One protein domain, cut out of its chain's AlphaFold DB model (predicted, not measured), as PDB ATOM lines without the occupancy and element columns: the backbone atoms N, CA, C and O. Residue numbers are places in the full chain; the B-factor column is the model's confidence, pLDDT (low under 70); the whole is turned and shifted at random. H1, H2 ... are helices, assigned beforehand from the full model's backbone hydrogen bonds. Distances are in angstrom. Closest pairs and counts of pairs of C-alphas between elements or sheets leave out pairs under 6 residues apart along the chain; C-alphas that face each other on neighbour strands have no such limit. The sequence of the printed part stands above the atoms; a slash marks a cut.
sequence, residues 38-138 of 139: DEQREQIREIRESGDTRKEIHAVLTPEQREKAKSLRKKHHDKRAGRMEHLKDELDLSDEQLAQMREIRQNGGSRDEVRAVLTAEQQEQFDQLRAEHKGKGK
ATOM      1  N   ASP A  38     -91.306 -26.426 -16.302       89.06
ATOM      2  CA  ASP A  38     -92.398 -25.562 -15.846       89.06
ATOM      3  C   ASP A  38     -92.217 -25.141 -14.377       89.06
ATOM      4  O   ASP A  38     -92.404 -23.968 -14.046       89.06
ATOM      5  N   GLU A  39     -91.726 -26.044 -13.522       89.81
ATOM      6  CA  GLU A  39     -91.406 -25.744 -12.121       89.81
ATOM      7  C   GLU A  39     -90.263 -24.726 -12.002       89.81
ATOM      8  O   GLU A  39     -90.351 -23.781 -11.214       89.81
ATOM      9  N   GLN A  40     -89.201 -24.862 -12.807       91.06
ATOM     10  CA  GLN A  40     -88.105 -23.888 -12.825       91.06
ATOM     11  C   GLN A  40     -88.602 -22.508 -13.275       91.06
ATOM     12  O   GLN A  40     -88.203 -21.483 -12.719       91.06
ATOM     13  N   ARG A  41     -89.499 -22.456 -14.266       89.06
ATOM     14  CA  ARG A  41     -90.083 -21.200 -14.767       89.06
ATOM     15  C   ARG A  41     -90.940 -20.508 -13.715       89.06
ATOM     16  O   ARG A  41     -90.902 -19.278 -13.631       89.06
ATOM     17  N   GLU A  42     -91.697 -21.268 -12.931       88.50
ATOM     18  CA  GLU A  42     -92.497 -20.742 -11.825       88.50
ATOM     19  C   GLU A  42     -91.611 -20.203 -10.695       88.50
ATOM     20  O   GLU A  42     -91.764 -19.046 -10.303       88.50
ATOM     21  N   GLN A  43     -90.602 -20.962 -10.261       87.94
ATOM     22  CA  GLN A  43     -89.660 -20.509  -9.229       87.94
ATOM     23  C   GLN A  43     -88.904 -19.244  -9.654       87.94
ATOM     24  O   GLN A  43     -88.795 -18.282  -8.898       87.94
ATOM     25  N   ILE A  44     -88.426 -19.197 -10.901       87.50
ATOM     26  CA  ILE A  44     -87.738 -18.020 -11.446       87.50
ATOM     27  C   ILE A  44     -88.677 -16.810 -11.517       87.50
ATOM     28  O   ILE A  44     -88.228 -15.677 -11.328       87.50
ATOM     29  N   ARG A  45     -89.969 -17.012 -11.795       84.94
ATOM     30  CA  ARG A  45     -90.965 -15.934 -11.759       84.94
ATOM     31  C   ARG A  45     -91.089 -15.374 -10.349       84.94
ATOM     32  O   ARG A  45     -90.917 -14.169 -10.187       84.94
ATOM     33  N   GLU A  46     -91.328 -16.229  -9.360       86.38
ATOM     34  CA  GLU A  46     -91.499 -15.820  -7.963       86.38
ATOM     35  C   GLU A  46     -90.275 -15.048  -7.456       86.38
ATOM     36  O   GLU A  46     -90.399 -13.926  -6.966       86.38
ATOM     37  N   ILE A  47     -89.080 -15.594  -7.691       84.94
ATOM     38  CA  ILE A  47     -87.796 -14.982  -7.340       84.94
ATOM     39  C   ILE A  47     -87.633 -13.584  -7.973       84.94
ATOM     40  O   ILE A  47     -87.124 -12.650  -7.354       84.94
ATOM     41  N   ARG A  48     -88.064 -13.395  -9.226       80.50
ATOM     42  CA  ARG A  48     -87.952 -12.096  -9.919       80.50
ATOM     43  C   ARG A  48     -89.025 -11.100  -9.503       80.50
ATOM     44  O   ARG A  48     -88.801  -9.894  -9.608       80.50
ATOM     45  N   GLU A  49     -90.188 -11.583  -9.085       79.88
ATOM     46  CA  GLU A  49     -91.268 -10.756  -8.554       79.88
ATOM     47  C   GLU A  49     -90.952 -10.258  -7.141       79.88
ATOM     48  O   GLU A  49     -91.240  -9.097  -6.832       79.88
ATOM     49  N   SER A  50     -90.300 -11.090  -6.324       75.25
ATOM     50  CA  SER A  50     -89.824 -10.737  -4.983       75.25
ATOM     51  C   SER A  50     -88.543  -9.890  -4.991       75.25
ATOM     52  O   SER A  50     -88.274  -9.184  -4.017       75.25
ATOM     53  N   GLY A  51     -87.795  -9.905  -6.097       73.00
ATOM     54  CA  GLY A  51     -86.484  -9.276  -6.238       73.00
ATOM     55  C   GLY A  51     -86.386  -7.802  -5.834       73.00
ATOM     56  O   GLY A  51     -87.191  -6.940  -6.209       73.00
ATOM     57  N   ASP A  52     -85.292  -7.480  -5.145       78.88
ATOM     58  CA  ASP A  52     -85.051  -6.154  -4.570       78.88
ATOM     59  C   ASP A  52     -84.507  -5.107  -5.556       78.88
ATOM     60  O   ASP A  52     -84.389  -3.936  -5.192       78.88
ATOM     61  N   THR A  53     -84.271  -5.451  -6.830       80.44
ATOM     62  CA  THR A  53     -83.682  -4.534  -7.834       80.44
ATOM     63  C   THR A  53     -84.422  -3.198  -7.923       80.44
ATOM     64  O   THR A  53     -83.821  -2.146  -8.132       80.44
ATOM     65  N   ARG A  54     -85.750  -3.201  -7.744       79.75
ATOM     66  CA  ARG A  54     -86.546  -1.963  -7.723       79.75
ATOM     67  C   ARG A  54     -86.227  -1.088  -6.510       79.75
ATOM     68  O   ARG A  54     -86.165   0.131  -6.657       79.75
ATOM     69  N   LYS A  55     -86.044  -1.692  -5.333       84.38
ATOM     70  CA  LYS A  55     -85.690  -0.982  -4.097       84.38
ATOM     71  C   LYS A  55     -84.265  -0.441  -4.181       84.38
ATOM     72  O   LYS A  55     -84.048   0.719  -3.845       84.38
ATOM     73  N   GLU A  56     -83.336  -1.238  -4.703       86.75
ATOM     74  CA  GLU A  56     -81.941  -0.844  -4.921       86.75
ATOM     75  C   GLU A  56     -81.839   0.346  -5.886       86.75
ATOM     76  O   GLU A  56     -81.206   1.347  -5.564       86.75
ATOM     77  N   ILE A  57     -82.543   0.306  -7.025       86.31
ATOM     78  CA  ILE A  57     -82.610   1.444  -7.958       86.31
ATOM     79  C   ILE A  57     -83.182   2.690  -7.270       86.31
ATOM     80  O   ILE A  57     -82.661   3.790  -7.439       86.31
ATOM     81  N   HIS A  58     -84.243   2.532  -6.477       88.31
ATOM     82  CA  HIS A  58     -84.854   3.646  -5.758       88.31
ATOM     83  C   HIS A  58     -83.910   4.260  -4.709       88.31
ATOM     84  O   HIS A  58     -83.989   5.460  -4.440       88.31
ATOM     85  N   ALA A  59     -82.997   3.469  -4.136       90.88
ATOM     86  CA  ALA A  59     -82.018   3.939  -3.163       90.88
ATOM     87  C   ALA A  59     -80.983   4.905  -3.771       90.88
ATOM     88  O   ALA A  59     -80.583   5.840  -3.081       90.88
ATOM     89  N   VAL A  60     -80.629   4.739  -5.051       92.06
ATOM     90  CA  VAL A  60     -79.676   5.600  -5.789       92.06
ATOM     91  C   VAL A  60     -80.239   7.000  -6.076       92.06
ATOM     92  O   VAL A  60     -79.493   7.962  -6.260       92.06
ATOM     93  N   LEU A  61     -81.567   7.135  -6.114       93.19
ATOM     94  CA  LEU A  61     -82.245   8.401  -6.387       93.19
ATOM     95  C   LEU A  61     -82.267   9.317  -5.158       93.19
ATOM     96  O   LEU A  61     -82.439   8.853  -4.024       93.19
ATOM     97  N   THR A  62     -82.196  10.628  -5.396       95.25
ATOM     98  CA  THR A  62     -82.426  11.656  -4.370       95.25
ATOM     99  C   THR A  62     -83.903  11.703  -3.945       95.25
ATOM    100  O   THR A  62     -84.772  11.200  -4.665       95.25
ATOM    101  N   PRO A  63     -84.243  12.320  -2.794       94.19
ATOM    102  CA  PRO A  63     -85.637  12.458  -2.360       94.19
ATOM    103  C   PRO A  63     -86.556  13.106  -3.410       94.19
ATOM    104  O   PRO A  63     -87.652  12.609  -3.655       94.19
ATOM    105  N   GLU A  64     -86.089  14.158  -4.083       92.94
ATOM    106  CA  GLU A  64     -86.853  14.862  -5.122       92.94
ATOM    107  C   GLU A  64     -87.062  13.986  -6.368       92.94
ATOM    108  O   GLU A  64     -88.174  13.887  -6.897       92.94
ATOM    109  N   GLN A  65     -86.018  13.265  -6.794       93.81
ATOM    110  CA  GLN A  65     -86.091  12.318  -7.910       93.81
ATOM    111  C   GLN A  65     -87.062  11.163  -7.623       93.81
ATOM    112  O   GLN A  65     -87.770  10.716  -8.526       93.81
ATOM    113  N   ARG A  66     -87.152  10.693  -6.373       91.50
ATOM    114  CA  ARG A  66     -88.095   9.633  -5.964       91.50
ATOM    115  C   ARG A  66     -89.551  10.066  -6.116       91.50
ATOM    116  O   ARG A  66     -90.361   9.308  -6.655       91.50
ATOM    117  N   GLU A  67     -89.887  11.288  -5.713       91.00
ATOM    118  CA  GLU A  67     -91.244  11.827  -5.885       91.00
ATOM    119  C   GLU A  67     -91.597  12.036  -7.368       91.00
ATOM    120  O   GLU A  67     -92.708  11.700  -7.807       91.00
ATOM    121  N   LYS A  68     -90.632  12.490  -8.182       89.19
ATOM    122  CA  LYS A  68     -90.787  12.585  -9.646       89.19
ATOM    123  C   LYS A  68     -91.006  11.200 -10.261       89.19
ATOM    124  O   LYS A  68     -91.971  11.010 -11.001       89.19
ATOM    125  N   ALA A  69     -90.215  10.199  -9.871       87.44
ATOM    126  CA  ALA A  69     -90.351   8.812 -10.322       87.44
ATOM    127  C   ALA A  69     -91.712   8.197  -9.951       87.44
ATOM    128  O   ALA A  69     -92.348   7.536 -10.775       87.44
ATOM    129  N   LYS A  70     -92.210   8.452  -8.735       86.50
ATOM    130  CA  LYS A  70     -93.546   8.022  -8.293       86.50
ATOM    131  C   LYS A  70     -94.652   8.653  -9.141       86.50
ATOM    132  O   LYS A  70     -95.599   7.968  -9.534       86.50
ATOM    133  N   SER A  71     -94.510   9.935  -9.469       85.75
ATOM    134  CA  SER A  71     -95.440  10.663 -10.337       85.75
ATOM    135  C   SER A  71     -95.421  10.139 -11.775       85.75
ATOM    136  O   SER A  71     -96.482   9.924 -12.361       85.75
ATOM    137  N   LEU A  72     -94.236   9.873 -12.328       83.56
ATOM    138  CA  LEU A  72     -94.063   9.270 -13.653       83.56
ATOM    139  C   LEU A  72     -94.697   7.879 -13.716       83.56
ATOM    140  O   LEU A  72     -95.454   7.591 -14.637       83.56
ATOM    141  N   ARG A  73     -94.499   7.051 -12.684       78.81
ATOM    142  CA  ARG A  73     -95.139   5.733 -12.581       78.81
ATOM    143  C   ARG A  73     -96.666   5.819 -12.569       78.81
ATOM    144  O   ARG A  73     -97.323   4.987 -13.180       78.81
ATOM    145  N   LYS A  74     -97.241   6.826 -11.905       79.25
ATOM    146  CA  LYS A  74     -98.697   7.048 -11.896       79.25
ATOM    147  C   LYS A  74     -99.227   7.477 -13.271       79.25
ATOM    148  O   LYS A  74    -100.332   7.093 -13.636       79.25
ATOM    149  N   LYS A  75     -98.451   8.268 -14.023       74.19
ATOM    150  CA  LYS A  75     -98.805   8.720 -15.381       74.19
ATOM    151  C   LYS A  75     -98.676   7.599 -16.415       74.19
ATOM    152  O   LYS A  75     -99.510   7.484 -17.308       74.19
ATOM    153  N   HIS A  76     -97.660   6.755 -16.275       68.75
ATOM    154  CA  HIS A  76     -97.385   5.631 -17.163       68.75
ATOM    155  C   HIS A  76     -97.822   4.324 -16.496       68.75
ATOM    156  O   HIS A  76     -96.993   3.543 -16.037       68.75
ATOM    157  N   HIS A  77     -99.139   4.109 -16.431       56.66
ATOM    158  CA  HIS A  77     -99.730   3.015 -15.656       56.66
ATOM    159  C   HIS A  77     -99.287   1.611 -16.124       56.66
ATOM    160  O   HIS A  77     -99.139   0.733 -15.285       56.66
ATOM    161  N   ASP A  78     -98.986   1.395 -17.416       51.34
ATOM    162  CA  ASP A  78     -98.778   0.021 -17.926       51.34
ATOM    163  C   ASP A  78     -97.784  -0.158 -19.084       51.34
ATOM    164  O   ASP A  78     -97.402  -1.281 -19.421       51.34
ATOM    165  N   LYS A  79     -97.294   0.912 -19.707       52.44
ATOM    166  CA  LYS A  79     -96.252   0.768 -20.733       52.44
ATOM    167  C   LYS A  79     -94.925   0.956 -20.044       52.44
ATOM    168  O   LYS A  79     -94.636   2.079 -19.644       52.44
ATOM    169  N   ARG A  80     -94.190  -0.160 -19.870       53.88
ATOM    170  CA  ARG A  80     -92.782  -0.244 -19.436       53.88
ATOM    171  C   ARG A  80     -92.181   1.155 -19.423       53.88
ATOM    172  O   ARG A  80     -91.992   1.697 -20.509       53.88
ATOM    173  N   ALA A  81     -91.847   1.684 -18.248       50.91
ATOM    174  CA  ALA A  81     -90.950   2.827 -18.091       50.91
ATOM    175  C   ALA A  81     -89.556   2.464 -18.666       50.91
ATOM    176  O   ALA A  81     -88.622   2.106 -17.959       50.91
ATOM    177  N   GLY A  82     -89.481   2.225 -19.973       53.97
ATOM    178  CA  GLY A  82     -89.203   3.295 -20.900       53.97
ATOM    179  C   GLY A  82     -87.758   3.383 -21.311       53.97
ATOM    180  O   GLY A  82     -87.388   4.431 -21.773       53.97
ATOM    181  N   ARG A  83     -86.944   2.330 -21.164       65.00
ATOM    182  CA  ARG A  83     -85.472   2.374 -21.310       65.00
ATOM    183  C   ARG A  83     -84.818   3.306 -20.277       65.00
ATOM    184  O   ARG A  83     -85.301   4.380 -19.953       65.00
ATOM    185  N   MET A  84     -83.674   2.873 -19.752       70.69
ATOM    186  CA  MET A  84     -82.923   3.628 -18.738       70.69
ATOM    187  C   MET A  84     -82.572   5.054 -19.200       70.69
ATOM    188  O   MET A  84     -82.404   5.950 -18.389       70.69
ATOM    189  N   GLU A  85     -82.470   5.241 -20.511       70.31
ATOM    190  CA  GLU A  85     -82.162   6.510 -21.160       70.31
ATOM    191  C   GLU A  85     -83.271   7.551 -20.974       70.31
ATOM    192  O   GLU A  85     -82.971   8.659 -20.561       70.31
ATOM    193  N   HIS A  86     -84.550   7.183 -21.108       78.06
ATOM    194  CA  HIS A  86     -85.634   8.129 -20.818       78.06
ATOM    195  C   HIS A  86     -85.708   8.482 -19.332       78.06
ATOM    196  O   HIS A  86     -85.989   9.621 -18.987       78.06
ATOM    197  N   LEU A  87     -85.416   7.526 -18.442       80.69
ATOM    198  CA  LEU A  87     -85.339   7.815 -17.007       80.69
ATOM    199  C   LEU A  87     -84.203   8.787 -16.681       80.69
ATOM    200  O   LEU A  87     -84.337   9.539 -15.720       80.69
ATOM    201  N   LYS A  88     -83.112   8.785 -17.463       86.00
ATOM    202  CA  LYS A  88     -82.022   9.754 -17.315       86.00
ATOM    203  C   LYS A  88     -82.546  11.172 -17.492       86.00
ATOM    204  O   LYS A  88     -82.362  11.986 -16.596       86.00
ATOM    205  N   ASP A  89     -83.232  11.422 -18.601       86.38
ATOM    206  CA  ASP A  89     -83.741  12.752 -18.938       86.38
ATOM    207  C   ASP A  89     -84.908  13.148 -18.025       86.38
ATOM    208  O   ASP A  89     -84.987  14.270 -17.537       86.38
ATOM    209  N   GLU A  90     -85.812  12.212 -17.729       86.94
ATOM    210  CA  GLU A  90     -86.981  12.495 -16.899       86.94
ATOM    211  C   GLU A  90     -86.649  12.703 -15.425       86.94
ATOM    212  O   GLU A  90     -87.419  13.373 -14.743       86.94
ATOM    213  N   LEU A  91     -85.563  12.135 -14.902       90.12
ATOM    214  CA  LEU A  91     -85.159  12.290 -13.498       90.12
ATOM    215  C   LEU A  91     -83.892  13.130 -13.335       90.12
ATOM    216  O   LEU A  91     -83.399  13.246 -12.213       90.12
ATOM    217  N   ASP A  92     -83.379  13.699 -14.427       91.38
ATOM    218  CA  ASP A  92     -82.148  14.485 -14.437       91.38
ATOM    219  C   ASP A  92     -80.988  13.700 -13.778       91.38
ATOM    220  O   ASP A  92     -80.279  14.199 -12.904       91.38
ATOM    221  N   LEU A  93     -80.853  12.409 -14.126       92.12
ATOM    222  CA  LEU A  93     -79.876  11.509 -13.499       92.12
ATOM    223  C   LEU A  93     -78.453  11.892 -13.894       92.12
ATOM    224  O   LEU A  93     -78.152  12.067 -15.080       92.12
ATOM    225  N   SER A  94     -77.548  11.896 -12.915       93.31
ATOM    226  CA  SER A  94     -76.120  11.993 -13.212       93.31
ATOM    227  C   SER A  94     -75.629  10.749 -13.961       93.31
ATOM    228  O   SER A  94     -76.214   9.663 -13.868       93.31
ATOM    229  N   ASP A  95     -74.516  10.884 -14.683       90.25
ATOM    230  CA  ASP A  95     -73.890   9.742 -15.359       90.25
ATOM    231  C   ASP A  95     -73.486   8.644 -14.363       90.25
ATOM    232  O   ASP A  95     -73.595   7.456 -14.669       90.25
ATOM    233  N   GLU A  96     -73.102   9.031 -13.144       92.00
ATOM    234  CA  GLU A  96     -72.781   8.103 -12.061       92.00
ATOM    235  C   GLU A  96     -74.025   7.360 -11.554       92.00
ATOM    236  O   GLU A  96     -74.010   6.132 -11.473       92.00
ATOM    237  N   GLN A  97     -75.133   8.064 -11.290       92.00
ATOM    238  CA  GLN A  97     -76.400   7.432 -10.900       92.00
ATOM    239  C   GLN A  97     -76.890   6.473 -11.991       92.00
ATOM    240  O   GLN A  97     -77.308   5.348 -11.706       92.00
ATOM    241  N   LEU A  98     -76.791   6.885 -13.257       89.88
ATOM    242  CA  LEU A  98     -77.153   6.055 -14.398       89.88
ATOM    243  C   LEU A  98     -76.279   4.794 -14.483       89.88
ATOM    244  O   LEU A  98     -76.800   3.708 -14.758       89.88
ATOM    245  N   ALA A  99     -74.971   4.919 -14.252       89.62
ATOM    246  CA  ALA A  99     -74.045   3.792 -14.225       89.62
ATOM    247  C   ALA A  99     -74.376   2.817 -13.084       89.62
ATOM    248  O   ALA A  99     -74.526   1.621 -13.341       89.62
ATOM    249  N   GLN A 100     -74.600   3.321 -11.867       89.81
ATOM    250  CA  GLN A 100     -74.985   2.506 -10.709       89.81
ATOM    251  C   GLN A 100     -76.313   1.777 -10.943       89.81
ATOM    252  O   GLN A 100     -76.421   0.574 -10.717       89.81
ATOM    253  N   MET A 101     -77.325   2.459 -11.485       87.75
ATOM    254  CA  MET A 101     -78.598   1.819 -11.820       87.75
ATOM    255  C   MET A 101     -78.436   0.746 -12.906       87.75
ATOM    256  O   MET A 101     -79.112  -0.286 -12.860       87.75
ATOM    257  N   ARG A 102     -77.566   0.964 -13.907       84.94
ATOM    258  CA  ARG A 102     -77.265  -0.052 -14.933       84.94
ATOM    259  C   ARG A 102     -76.612  -1.269 -14.298       84.94
ATOM    260  O   ARG A 102     -76.987  -2.386 -14.647       84.94
ATOM    261  N   GLU A 103     -75.693  -1.057 -13.369       84.75
ATOM    262  CA  GLU A 103     -75.040  -2.128 -12.633       84.75
ATOM    263  C   GLU A 103     -76.035  -2.920 -11.780       84.75
ATOM    264  O   GLU A 103     -76.125  -4.135 -11.939       84.75
ATOM    265  N   ILE A 104     -76.868  -2.244 -10.985       84.56
ATOM    266  CA  ILE A 104     -77.948  -2.864 -10.201       84.56
ATOM    267  C   ILE A 104     -78.883  -3.670 -11.108       84.56
ATOM    268  O   ILE A 104     -79.252  -4.793 -10.794       84.56
ATOM    269  N   ARG A 105     -79.242  -3.160 -12.288       80.12
ATOM    270  CA  ARG A 105     -80.114  -3.895 -13.215       80.12
ATOM    271  C   ARG A 105     -79.427  -5.100 -13.868       80.12
ATOM    272  O   ARG A 105     -80.103  -6.063 -14.219       80.12
ATOM    273  N   GLN A 106     -78.114  -5.037 -14.081       76.69
ATOM    274  CA  GLN A 106     -77.326  -6.122 -14.676       76.69
ATOM    275  C   GLN A 106     -76.939  -7.204 -13.663       76.69
ATOM    276  O   GLN A 106     -76.761  -8.363 -14.050       76.69
ATOM    277  N   ASN A 107     -76.758  -6.825 -12.399       73.62
ATOM    278  CA  ASN A 107     -76.206  -7.679 -11.350       73.62
ATOM    279  C   ASN A 107     -77.186  -7.990 -10.212       73.62
ATOM    280  O   ASN A 107     -76.904  -8.909  -9.450       73.62
ATOM    281  N   GLY A 108     -78.277  -7.242 -10.071       68.31
ATOM    282  CA  GLY A 108     -79.024  -7.160  -8.820       68.31
ATOM    283  C   GLY A 108     -80.174  -8.144  -8.623       68.31
ATOM    284  O   GLY A 108     -80.570  -8.909  -9.510       68.31
ATOM    285  N   GLY A 109     -80.711  -8.027  -7.405       63.84
ATOM    286  CA  GLY A 109     -81.958  -8.572  -6.867       63.84
ATOM    287  C   GLY A 109     -82.003 -10.068  -6.614       63.84
ATOM    288  O   GLY A 109     -82.219 -10.490  -5.491       63.84
ATOM    289  N   SER A 110     -81.841 -10.850  -7.671       76.50
ATOM    290  CA  SER A 110     -82.345 -12.228  -7.673       76.50
ATOM    291  C   SER A 110     -81.453 -13.187  -8.452       76.50
ATOM    292  O   SER A 110     -81.832 -14.316  -8.744       76.50
ATOM    293  N   ARG A 111     -80.276 -12.725  -8.885       80.94
ATOM    294  CA  ARG A 111     -79.429 -13.469  -9.825       80.94
ATOM    295  C   ARG A 111     -78.974 -14.801  -9.247       80.94
ATOM    296  O   ARG A 111     -79.088 -15.820  -9.916       80.94
ATOM    297  N   ASP A 112     -78.415 -14.767  -8.045       85.88
ATOM    298  CA  ASP A 112     -77.836 -15.960  -7.432       85.88
ATOM    299  C   ASP A 112     -78.936 -16.954  -7.034       85.88
ATOM    300  O   ASP A 112     -78.750 -18.158  -7.176       85.88
ATOM    301  N   GLU A 113     -80.111 -16.446  -6.660       87.81
ATOM    302  CA  GLU A 113     -81.313 -17.243  -6.398       87.81
ATOM    303  C   GLU A 113     -81.822 -17.922  -7.675       87.81
ATOM    304  O   GLU A 113     -82.033 -19.129  -7.686       87.81
ATOM    305  N   VAL A 114     -81.929 -17.181  -8.785       87.69
ATOM    306  CA  VAL A 114     -82.277 -17.746 -10.098       87.69
ATOM    307  C   VAL A 114     -81.258 -18.801 -10.523       87.69
ATOM    308  O   VAL A 114     -81.642 -19.867 -10.990       87.69
ATOM    309  N   ARG A 115     -79.959 -18.529 -10.353       90.75
ATOM    310  CA  ARG A 115     -78.887 -19.463 -10.725       90.75
ATOM    311  C   ARG A 115     -78.969 -20.763  -9.924       90.75
ATOM    312  O   ARG A 115     -78.690 -21.818 -10.478       90.75
ATOM    313  N   ALA A 116     -79.387 -20.696  -8.661       92.31
ATOM    314  CA  ALA A 116     -79.545 -21.865  -7.799       92.31
ATOM    315  C   ALA A 116     -80.695 -22.804  -8.216       92.31
ATOM    316  O   ALA A 116     -80.680 -23.968  -7.828       92.31
ATOM    317  N   VAL A 117     -81.661 -22.325  -9.011       93.06
ATOM    318  CA  VAL A 117     -82.770 -23.132  -9.564       93.06
ATOM    319  C   VAL A 117     -82.341 -23.940 -10.801       93.06
ATOM    320  O   VAL A 117     -82.984 -24.923 -11.171       93.06
ATOM    321  N   LEU A 118     -81.253 -23.532 -11.459       93.44
ATOM    322  CA  LEU A 118     -80.761 -24.132 -12.702       93.44
ATOM    323  C   LEU A 118     -79.862 -25.348 -12.441       93.44
ATOM    324  O   LEU A 118     -79.124 -25.383 -11.451       93.44
ATOM    325  N   THR A 119     -79.861 -26.309 -13.373       94.62
ATOM    326  CA  THR A 119     -78.880 -27.410 -13.387       94.62
ATOM    327  C   THR A 119     -77.470 -26.901 -13.700       94.62
ATOM    328  O   THR A 119     -77.296 -25.768 -14.144       94.62
ATOM    329  N   ALA A 120     -76.443 -27.732 -13.501       93.88
ATOM    330  CA  ALA A 120     -75.058 -27.343 -13.777       93.88
ATOM    331  C   ALA A 120     -74.848 -26.930 -15.248       93.88
ATOM    332  O   ALA A 120     -74.224 -25.907 -15.519       93.88
ATOM    333  N   GLU A 121     -75.433 -27.678 -16.183       92.50
ATOM    334  CA  GLU A 121     -75.362 -27.398 -17.617       92.50
ATOM    335  C   GLU A 121     -76.114 -26.105 -17.970       92.50
ATOM    336  O   GLU A 121     -75.597 -25.252 -18.693       92.50
ATOM    337  N   GLN A 122     -77.308 -25.906 -17.398       93.62
ATOM    338  CA  GLN A 122     -78.094 -24.683 -17.588       93.62
ATOM    339  C   GLN A 122     -77.402 -23.452 -16.988       93.62
ATOM    340  O   GLN A 122     -77.526 -22.353 -17.526       93.62
ATOM    341  N   GLN A 123     -76.664 -23.602 -15.883       93.50
ATOM    342  CA  GLN A 123     -75.883 -22.511 -15.293       93.50
ATOM    343  C   GLN A 123     -74.768 -22.049 -16.234       93.50
ATOM    344  O   GLN A 123     -74.590 -20.844 -16.404       93.50
ATOM    345  N   GLU A 124     -74.049 -22.981 -16.863       92.88
ATOM    346  CA  GLU A 124     -72.992 -22.654 -17.823       92.88
ATOM    347  C   GLU A 124     -73.560 -21.928 -19.051       92.88
ATOM    348  O   GLU A 124     -73.065 -20.862 -19.426       92.88
ATOM    349  N   GLN A 125     -74.665 -22.435 -19.609       91.69
ATOM    350  CA  GLN A 125     -75.375 -21.773 -20.707       91.69
ATOM    351  C   GLN A 125     -75.875 -20.379 -20.308       91.69
ATOM    352  O   GLN A 125     -75.690 -19.411 -21.047       91.69
ATOM    353  N   PHE A 126     -76.457 -20.241 -19.117       89.81
ATOM    354  CA  PHE A 126     -76.929 -18.956 -18.608       89.81
ATOM    355  C   PHE A 126     -75.789 -17.941 -18.465       89.81
ATOM    356  O   PHE A 126     -75.930 -16.784 -18.874       89.81
ATOM    357  N   ASP A 127     -74.645 -18.365 -17.928       89.44
ATOM    358  CA  ASP A 127     -73.466 -17.515 -17.776       89.44
ATOM    359  C   ASP A 127     -72.891 -17.092 -19.144       89.44
ATOM    360  O   ASP A 127     -72.514 -15.925 -19.319       89.44
ATOM    361  N   GLN A 128     -72.905 -17.987 -20.139       89.69
ATOM    362  CA  GLN A 128     -72.491 -17.688 -21.513       89.69
ATOM    363  C   GLN A 128     -73.425 -16.680 -22.195       89.69
ATOM    364  O   GLN A 128     -72.970 -15.621 -22.639       89.69
ATOM    365  N   LEU A 129     -74.734 -16.952 -22.219       87.38
ATOM    366  CA  LEU A 129     -75.739 -16.050 -22.797       87.38
ATOM    367  C   LEU A 129     -75.649 -14.658 -22.166       87.38
ATOM    368  O   LEU A 129     -75.769 -13.625 -22.836       87.38
ATOM    369  N   ARG A 130     -75.382 -14.604 -20.859       84.00
ATOM    370  CA  ARG A 130     -75.175 -13.355 -20.128       84.00
ATOM    371  C   ARG A 130     -73.924 -12.611 -20.573       84.00
ATOM    372  O   ARG A 130     -73.990 -11.390 -20.756       84.00
ATOM    373  N   ALA A 131     -72.801 -13.304 -20.733       84.44
ATOM    374  CA  ALA A 131     -71.565 -12.700 -21.221       84.44
ATOM    375  C   ALA A 131     -71.765 -12.079 -22.615       84.44
ATOM    376  O   ALA A 131     -71.366 -10.932 -22.845       84.44
ATOM    377  N   GLU A 132     -72.478 -12.773 -23.502       82.94
ATOM    378  CA  GLU A 132     -72.817 -12.280 -24.839       82.94
ATOM    379  C   GLU A 132     -73.732 -11.050 -24.799       82.94
ATOM    380  O   GLU A 132     -73.466 -10.037 -25.459       82.94
ATOM    381  N   HIS A 133     -74.786 -11.088 -23.981       75.75
ATOM    382  CA  HIS A 133     -75.698  -9.958 -23.808       75.75
ATOM    383  C   HIS A 133     -75.000  -8.723 -23.225       75.75
ATOM    384  O   HIS A 133     -75.268  -7.598 -23.659       75.75
ATOM    385  N   LYS A 134     -74.071  -8.912 -22.280       69.94
ATOM    386  CA  LYS A 134     -73.252  -7.825 -21.727       69.94
ATOM    387  C   LYS A 134     -72.320  -7.225 -22.785       69.94
ATOM    388  O   LYS A 134     -72.118  -6.011 -22.791       69.94
ATOM    389  N   GLY A 135     -71.784  -8.049 -23.688       60.66
ATOM    390  CA  GLY A 135     -70.939  -7.608 -24.801       60.66
ATOM    391  C   GLY A 135     -71.690  -6.784 -25.851       60.66
ATOM    392  O   GLY A 135     -71.160  -5.790 -26.344       60.66
ATOM    393  N   LYS A 136     -72.945  -7.136 -26.154       59.62
ATOM    394  CA  LYS A 136     -73.777  -6.425 -27.147       59.62
ATOM    395  C   LYS A 136     -74.218  -5.028 -26.690       59.62
ATOM    396  O   LYS A 136     -74.354  -4.146 -27.525       59.62
ATOM    397  N   GLY A 137     -74.392  -4.799 -25.386       53.50
ATOM    398  CA  GLY A 137     -74.754  -3.484 -24.831       53.50
ATOM    399  C   GLY A 137     -73.598  -2.480 -24.689       53.50
ATOM    400  O   GLY A 137     -73.837  -1.361 -24.243       53.50
ATOM    401  N   LYS A 138     -72.361  -2.886 -25.010       49.88
ATOM    402  CA  LYS A 138     -71.146  -2.048 -24.985       49.88
ATOM    403  C   LYS A 138     -70.685  -1.583 -26.380       49.88
ATOM    404  O   LYS A 138     -69.614  -0.987 -26.466       49.88
TER     405      LYS A 138
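Overview. This is residues 38 to 138 of the 139 residues of an uncharacterized protein of Halioglobus sp (UniProt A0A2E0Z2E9). Two lobes of helices sit end to end and make one elongated, loosely built body: H2, H3, H4 and H5 form one lobe, H1, H6 and H7 the other. Through the body run two rows side by side, H1 then H2 one way and H5 then H6 back the opposite way; H3 and H4 fold together at one end, and H7 turns back at the other, near H6 but touching no helix. The 101 printed residues hold seven named helices, H1 to H7 in chain order, and no named strand: the class is all helix. The whole is only just loose, close to compact, with a radius of gyration of the C-alphas of 15.7 A, and spans 45 by 29 by 22 A.

Arrangement. The longest helix, H7, residues 120 to 136, is close to but not clearly touching H6, residues 111 to 117; their closest C-alphas, of Gln 123 and Arg 115, are 6.3 A apart, and the two run opposite ways at a shallow tilt of 29 degrees. H6 touches H1, residues 38 to 50, at Val 114 and Ile 44, whose C-alphas are the closest, 5.6 A apart; they run opposite ways at a shallow tilt of 26 degrees. H5, residues 95 to 107, and H6 meet only through their link. H5 and H7 are only just apart, with 8.3 A between their closest C-alphas. H5 touches H2, residues 53 to 60, opposite ways at a shallow tilt of 21 degrees; the closest C-alphas, of Met 101 and Ile 57, are 5.6 A apart. H4, residues 83 to 91, and H5 form a helical hairpin: they only just touch, with 3 pairs of C-alphas within 8 A, H5 with residues 98 to 102 alone, and the closest, those of Lys 88 and Leu 98, are 6.8 A apart. Their steep tilt of 36 degrees is only just past shallow. H3, residues 63 to 75, only just touches H4, also with 3 such pairs, with its residues 65 to 69 alone; the closest C-alphas, of Gln 65 and Leu 91, are 5.7 A apart, at a steep tilt of 60 degrees. In H1 to H7 every O i to N i+4 pair is within hydrogen-bond range.

Along the chain. H7 measures 24.9 A from first to last C-alpha, H3 18.9 A, H1 18.6 A and H5 18.0 A. H1 begins at C-alpha 38, (-92.398, -25.562, -15.846), and H7 ends at C-alpha 136, (-73.777, -6.425, -27.147).

Size, cuts and confidence. The C-alphas farthest apart, of Glu 64 and Glu 121, are 45.5 A apart. The printed part has no cut and no long link; H3 to H4 is short, with 7 residues, and the other links are tight. Residues 74 to 80, of which 74 and 75 belong to H3, stand free. The mean pLDDT of the printed part is 82.4; residues 76 to 83, 108 to 109 and 134 to 138 are under 70.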